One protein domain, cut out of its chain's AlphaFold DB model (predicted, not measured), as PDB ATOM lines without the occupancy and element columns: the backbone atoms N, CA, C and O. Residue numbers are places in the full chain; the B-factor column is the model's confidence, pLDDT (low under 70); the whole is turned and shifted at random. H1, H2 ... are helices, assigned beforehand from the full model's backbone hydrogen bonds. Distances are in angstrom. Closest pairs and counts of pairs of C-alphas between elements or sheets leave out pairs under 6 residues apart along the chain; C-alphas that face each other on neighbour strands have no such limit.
ATOM      1  N   THR A  35     -57.480  -1.578 -15.993       72.44
ATOM      2  CA  THR A  35     -57.645  -0.135 -15.851       72.44
ATOM      3  C   THR A  35     -57.365   0.555 -17.187       72.44
ATOM      4  O   THR A  35     -56.697   0.006 -18.067       72.44
ATOM      5  N   SER A  36     -57.847   1.787 -17.368       73.44
ATOM      6  CA  SER A  36     -57.508   2.585 -18.556       73.44
ATOM      7  C   SER A  36     -55.992   2.773 -18.714       73.44
ATOM      8  O   SER A  36     -55.504   2.827 -19.841       73.44
ATOM      9  N   GLU A  37     -55.231   2.786 -17.615       79.50
ATOM     10  CA  GLU A  37     -53.766   2.822 -17.646       79.50
ATOM     11  C   GLU A  37     -53.141   1.559 -18.248       79.50
ATOM     12  O   GLU A  37     -52.143   1.669 -18.963       79.50
ATOM     13  N   ASP A  38     -53.722   0.380 -18.016       79.38
ATOM     14  CA  ASP A  38     -53.216  -0.876 -18.582       79.38
ATOM     15  C   ASP A  38     -53.344  -0.866 -20.111       79.38
ATOM     16  O   ASP A  38     -52.392  -1.198 -20.816       79.38
ATOM     17  N   SER A  39     -54.459  -0.336 -20.629       79.88
ATOM     18  CA  SER A  39     -54.663  -0.169 -22.076       79.88
ATOM     19  C   SER A  39     -53.674   0.818 -22.717       79.88
ATOM     20  O   SER A  39     -53.276   0.656 -23.869       79.88
ATOM     21  N   VAL A  40     -53.229   1.838 -21.973       83.06
ATOM     22  CA  VAL A  40     -52.227   2.806 -22.451       83.06
ATOM     23  C   VAL A  40     -50.829   2.192 -22.454       83.06
ATOM     24  O   VAL A  40     -50.035   2.484 -23.353       83.06
ATOM     25  N   ARG A  41     -50.510   1.340 -21.474       85.69
ATOM     26  CA  ARG A  41     -49.234   0.612 -21.440       85.69
ATOM     27  C   ARG A  41     -49.154  -0.392 -22.582       85.69
ATOM     28  O   ARG A  41     -48.146  -0.399 -23.279       85.69
ATOM     29  N   GLU A  42     -50.227  -1.140 -22.821       87.69
ATOM     30  CA  GLU A  42     -50.325  -2.098 -23.926       87.69
ATOM     31  C   GLU A  42     -50.195  -1.412 -25.296       87.69
ATOM     32  O   GLU A  42     -49.393  -1.825 -26.132       87.69
ATOM     33  N   ARG A  43     -50.892  -0.288 -25.516       86.94
ATOM     34  CA  ARG A  43     -50.717   0.498 -26.751       86.94
ATOM     35  C   ARG A  43     -49.296   1.025 -26.905       86.94
ATOM     36  O   ARG A  43     -48.766   1.013 -28.007       86.94
ATOM     37  N   ASN A  44     -48.660   1.474 -25.822       90.56
ATOM     38  CA  ASN A  44     -47.272   1.932 -25.884       90.56
ATOM     39  C   ASN A  44     -46.299   0.805 -26.229       90.56
ATOM     40  O   ASN A  44     -45.333   1.059 -26.942       90.56
ATOM     41  N   THR A  45     -46.515  -0.411 -25.723       91.81
ATOM     42  CA  THR A  45     -45.673  -1.557 -26.089       91.81
ATOM     43  C   THR A  45     -45.863  -1.916 -27.555       91.81
ATOM     44  O   THR A  45     -44.878  -1.966 -28.280       91.81
ATOM     45  N   VAL A  46     -47.111  -2.007 -28.025       93.00
ATOM     46  CA  VAL A  46     -47.416  -2.298 -29.435       93.00
ATOM     47  C   VAL A  46     -46.798  -1.248 -30.361       93.00
ATOM     48  O   VAL A  46     -46.063  -1.593 -31.280       93.00
ATOM     49  N   LEU A  47     -47.005   0.040 -30.074       92.38
ATOM     50  CA  LEU A  47     -46.459   1.122 -30.895       92.38
ATOM     51  C   LEU A  47     -44.929   1.133 -30.913       92.38
ATOM     52  O   LEU A  47     -44.336   1.514 -31.920       92.38
ATOM     53  N   ARG A  48     -44.272   0.750 -29.812       91.88
ATOM     54  CA  ARG A  48     -42.807   0.635 -29.762       91.88
ATOM     55  C   ARG A  48     -42.318  -0.532 -30.605       91.88
ATOM     56  O   ARG A  48     -41.394  -0.334 -31.389       91.88
ATOM     57  N   ASP A  49     -42.962  -1.686 -30.480       94.19
ATOM     58  CA  ASP A  49     -42.618  -2.888 -31.238       94.19
ATOM     59  C   ASP A  49     -42.781  -2.649 -32.747       94.19
ATOM     60  O   ASP A  49     -41.891  -2.984 -33.533       94.19
ATOM     61  N   GLU A  50     -43.864  -1.980 -33.153       93.69
ATOM     62  CA  GLU A  50     -44.078  -1.535 -34.533       93.69
ATOM     63  C   GLU A  50     -42.995  -0.551 -34.987       93.69
ATOM     64  O   GLU A  50     -42.436  -0.702 -36.074       93.69
ATOM     65  N   ASN A  51     -42.636   0.429 -34.151       94.31
ATOM     66  CA  ASN A  51     -41.586   1.393 -34.484       94.31
ATOM     67  C   ASN A  51     -40.233   0.707 -34.706       94.31
ATOM     68  O   ASN A  51     -39.496   1.048 -35.631       94.31
ATOM     69  N   GLU A  52     -39.886  -0.256 -33.854       94.50
ATOM     70  CA  GLU A  52     -38.656  -1.032 -33.993       94.50
ATOM     71  C   GLU A  52     -38.685  -1.936 -35.226       94.50
ATOM     72  O   GLU A  52     -37.673  -2.052 -35.923       94.50
ATOM     73  N   ALA A  53     -39.831  -2.547 -35.531       93.88
ATOM     74  CA  ALA A  53     -40.010  -3.339 -36.740       93.88
ATOM     75  C   ALA A  53     -39.821  -2.493 -38.005       93.88
ATOM     76  O   ALA A  53     -39.002  -2.845 -38.855       93.88
ATOM     77  N   LEU A  54     -40.483  -1.335 -38.080       93.38
ATOM     78  CA  LEU A  54     -40.368  -0.397 -39.197       93.38
ATOM     79  C   LEU A  54     -38.948   0.161 -39.349       93.38
ATOM     80  O   LEU A  54     -38.485   0.389 -40.466       93.38
ATOM     81  N   LYS A  55     -38.220   0.371 -38.244       92.94
ATOM     82  CA  LYS A  55     -36.807   0.784 -38.293       92.94
ATOM     83  C   LYS A  55     -35.920  -0.295 -38.901       92.94
ATOM     84  O   LYS A  55     -35.127   0.018 -39.786       92.94
ATOM     85  N   ARG A  56     -36.081  -1.549 -38.465       93.00
ATOM     86  CA  ARG A  56     -35.334  -2.694 -39.014       93.00
ATOM     87  C   ARG A  56     -35.615  -2.890 -40.502       93.00
ATOM     88  O   ARG A  56     -34.693  -3.122 -41.277       93.00
ATOM     89  N   GLU A  57     -36.872  -2.766 -40.910       91.81
ATOM     90  CA  GLU A  57     -37.246  -2.857 -42.320       91.81
ATOM     91  C   GLU A  57     -36.636  -1.723 -43.153       91.81
ATOM     92  O   GLU A  57     -36.048  -1.986 -44.204       91.81
ATOM     93  N   ASN A  58     -36.698  -0.479 -42.665       91.81
ATOM     94  CA  ASN A  58     -36.073   0.670 -43.325       91.81
ATOM     95  C   ASN A  58     -34.561   0.500 -43.491       91.81
ATOM     96  O   ASN A  58     -34.017   0.839 -44.540       91.81
ATOM     97  N   GLU A  59     -33.872  -0.032 -42.483       91.62
ATOM     98  CA  GLU A  59     -32.441  -0.325 -42.579       91.62
ATOM     99  C   GLU A  59     -32.157  -1.369 -43.670       91.62
ATOM    100  O   GLU A  59     -31.312  -1.141 -44.537       91.62
ATOM    101  N   GLY A  60     -32.929  -2.458 -43.712       90.56
ATOM    102  CA  GLY A  60     -32.813  -3.467 -44.768       90.56
ATOM    103  C   GLY A  60     -33.159  -2.941 -46.168       90.56
ATOM    104  O   GLY A  60     -32.558  -3.357 -47.160       90.56
ATOM    105  N   LEU A  61     -34.117  -2.018 -46.288       92.56
ATOM    106  CA  LEU A  61     -34.427  -1.334 -47.549       92.56
ATOM    107  C   LEU A  61     -33.273  -0.435 -48.001       92.56
ATOM    108  O   LEU A  61     -32.905  -0.490 -49.170       92.56
ATOM    109  N   ARG A  62     -32.658   0.324 -47.089       89.94
ATOM    110  CA  ARG A  62     -31.508   1.187 -47.406       89.94
ATOM    111  C   ARG A  62     -30.312   0.403 -47.930       89.94
ATOM    112  O   ARG A  62     -29.703   0.831 -48.903       89.94
ATOM    113  N   VAL A  63     -30.012  -0.757 -47.340       91.69
ATOM    114  CA  VAL A  63     -28.943  -1.636 -47.845       91.69
ATOM    115  C   VAL A  63     -29.244  -2.071 -49.280       91.69
ATOM    116  O   VAL A  63     -28.412  -1.869 -50.160       91.69
ATOM    117  N   ARG A  64     -30.456  -2.568 -49.554       90.88
ATOM    118  CA  ARG A  64     -30.858  -2.999 -50.905       90.88
ATOM    119  C   ARG A  64     -30.821  -1.869 -51.935       90.88
ATOM    120  O   ARG A  64     -30.420  -2.099 -53.071       90.88
ATOM    121  N   VAL A  65     -31.229  -0.661 -51.545       89.31
ATOM    122  CA  VAL A  65     -31.131   0.530 -52.402       89.31
ATOM    123  C   VAL A  65     -29.666   0.837 -52.706       89.31
ATOM    124  O   VAL A  65     -29.318   0.954 -53.875       89.31
ATOM    125  N   SER A  66     -28.789   0.834 -51.696       86.56
ATOM    126  CA  SER A  66     -27.354   1.081 -51.904       86.56
ATOM    127  C   SER A  66     -26.688   0.042 -52.818       86.56
ATOM    128  O   SER A  66     -25.837   0.382 -53.637       86.56
ATOM    129  N   GLU A  67     -27.106  -1.225 -52.728       90.06
ATOM    130  CA  GLU A  67     -26.636  -2.293 -53.614       90.06
ATOM    131  C   GLU A  67     -27.112  -2.084 -55.059       90.06
ATOM    132  O   GLU A  67     -26.348  -2.310 -55.997       90.06
ATOM    133  N   ALA A  68     -28.353  -1.627 -55.248       86.75
ATOM    134  CA  ALA A  68     -28.905  -1.321 -56.566       86.75
ATOM    135  C   ALA A  68     -28.267  -0.069 -57.195       86.75
ATOM    136  O   ALA A  68     -28.058  -0.020 -58.408       86.75
ATOM    137  N   GLU A  69     -27.921   0.927 -56.379       88.25
ATOM    138  CA  GLU A  69     -27.299   2.182 -56.813       88.25
ATOM    139  C   GLU A  69     -25.813   2.038 -57.155       88.25
ATOM    140  O   GLU A  69     -25.288   2.849 -57.914       88.25
ATOM    141  N   ALA A  70     -25.134   0.986 -56.683       85.12
ATOM    142  CA  ALA A  70     -23.703   0.767 -56.913       85.12
ATOM    143  C   ALA A  70     -23.297   0.698 -58.403       85.12
ATOM    144  O   ALA A  70     -22.121   0.870 -58.728       85.12
ATOM    145  N   GLY A  71     -24.246   0.432 -59.309       85.31
ATOM    146  CA  GLY A  71     -24.037   0.417 -60.762       85.31
ATOM    147  C   GLY A  71     -24.522   1.667 -61.505       85.31
ATOM    148  O   GLY A  71     -24.425   1.705 -62.732       85.31
ATOM    149  N   LEU A  72     -25.077   2.657 -60.801       89.00
ATOM    150  CA  LEU A  72     -25.622   3.880 -61.388       89.00
ATOM    151  C   LEU A  72     -24.575   5.000 -61.424       89.00
ATOM    152  O   LEU A  72     -23.588   4.988 -60.692       89.00
ATOM    153  N   ASP A  73     -24.803   5.986 -62.292       91.81
ATOM    154  CA  ASP A  73     -24.026   7.227 -62.292       91.81
ATOM    155  C   ASP A  73     -24.251   7.977 -60.962       91.81
ATOM    156  O   ASP A  73     -25.397   8.345 -60.676       91.81
ATOM    157  N   PRO A  74     -23.201   8.246 -60.156       88.69
ATOM    158  CA  PRO A  74     -23.337   8.957 -58.886       88.69
ATOM    159  C   PRO A  74     -24.036  10.313 -59.019       88.69
ATOM    160  O   PRO A  74     -24.816  10.685 -58.147       88.69
ATOM    161  N   ALA A  75     -23.825  11.030 -60.129       90.31
ATOM    162  CA  ALA A  75     -24.482  12.315 -60.356       90.31
ATOM    163  C   ALA A  75     -26.002  12.164 -60.549       90.31
ATOM    164  O   ALA A  75     -26.778  13.028 -60.134       90.31
ATOM    165  N   ALA A  76     -26.445  11.057 -61.152       88.00
ATOM    166  CA  ALA A  76     -27.862  10.748 -61.305       88.00
ATOM    167  C   ALA A  76     -28.509  10.359 -59.965       88.00
ATOM    168  O   ALA A  76     -29.656  10.737 -59.718       88.00
ATOM    169  N   VAL A  77     -27.775   9.655 -59.094       87.94
ATOM    170  CA  VAL A  77     -28.220   9.315 -57.730       87.94
ATOM    171  C   VAL A  77     -28.361  10.580 -56.882       87.94
ATOM    172  O   VAL A  77     -29.434  10.834 -56.345       87.94
ATOM    173  N   GLU A  78     -27.340  11.445 -56.856       89.56
ATOM    174  CA  GLU A  78     -27.406  12.716 -56.121       89.56
ATOM    175  C   GLU A  78     -28.565  13.607 -56.597       89.56
ATOM    176  O   GLU A  78     -29.278  14.202 -55.786       89.56
ATOM    177  N   LEU A  79     -28.794  13.680 -57.913       89.19
ATOM    178  CA  LEU A  79     -29.927  14.417 -58.472       89.19
ATOM    179  C   LEU A  79     -31.267  13.805 -58.045       89.19
ATOM    180  O   LEU A  79     -32.193  14.535 -57.683       89.19
ATOM    181  N   SER A  80     -31.378  12.478 -58.083       87.00
ATOM    182  CA  SER A  80     -32.568  11.738 -57.661       87.00
ATOM    183  C   SER A  80     -32.908  11.989 -56.187       87.00
ATOM    184  O   SER A  80     -34.075  12.242 -55.880       87.00
ATOM    185  N   ASP A  81     -31.907  11.982 -55.306       87.94
ATOM    186  CA  ASP A  81     -32.051  12.212 -53.861       87.94
ATOM    187  C   ASP A  81     -32.384  13.665 -53.509       87.94
ATOM    188  O   ASP A  81     -33.034  13.958 -52.499       87.94
TER     189      ASP A  81
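This is residues 35 to 81 of the 215 residues of an uncharacterized protein of Phycisphaerales bacterium (UniProt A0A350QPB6). One long helix, H1, makes nearly the whole length, and after a tight link at its far end the short helix H2 folds back beside that end, giving the outline of a hook. The printed part has 47 residues with two named helices, H1 then H2, and no named strand; the class is all helix. It is extended, a rod with a radius of gyration of the C-alphas of 18.4 A and spans of 58 by 17 by 6 A.

H1, residues 36 to 69, and H2, residues 74 to 81, are close but not clearly touching, with 1 pair of C-alphas within 8 A. The closest C-alphas are those of Glu 69 and Val 77, 7.3 A apart. The helices run opposite ways at a shallow tilt of 27 degrees. In H1 and H2 every O i to N i+4 pair is within hydrogen-bond range.

H1 begins at C-alpha 36 (-57.508, 2.585, -18.556) and measures 48.7 A from first to last C-alpha. H2 measures 10.6 A and ends at C-alpha 81 (-32.051, 12.212, -53.861).

The two C-alphas farthest apart, those of Thr 35 and Asp 73, are 57.8 A apart. Residues 35 to 68, of which 36 to 68 belong to H1, stand free. The printed part has no cut, and no printed residue is under 70 in pLDDT.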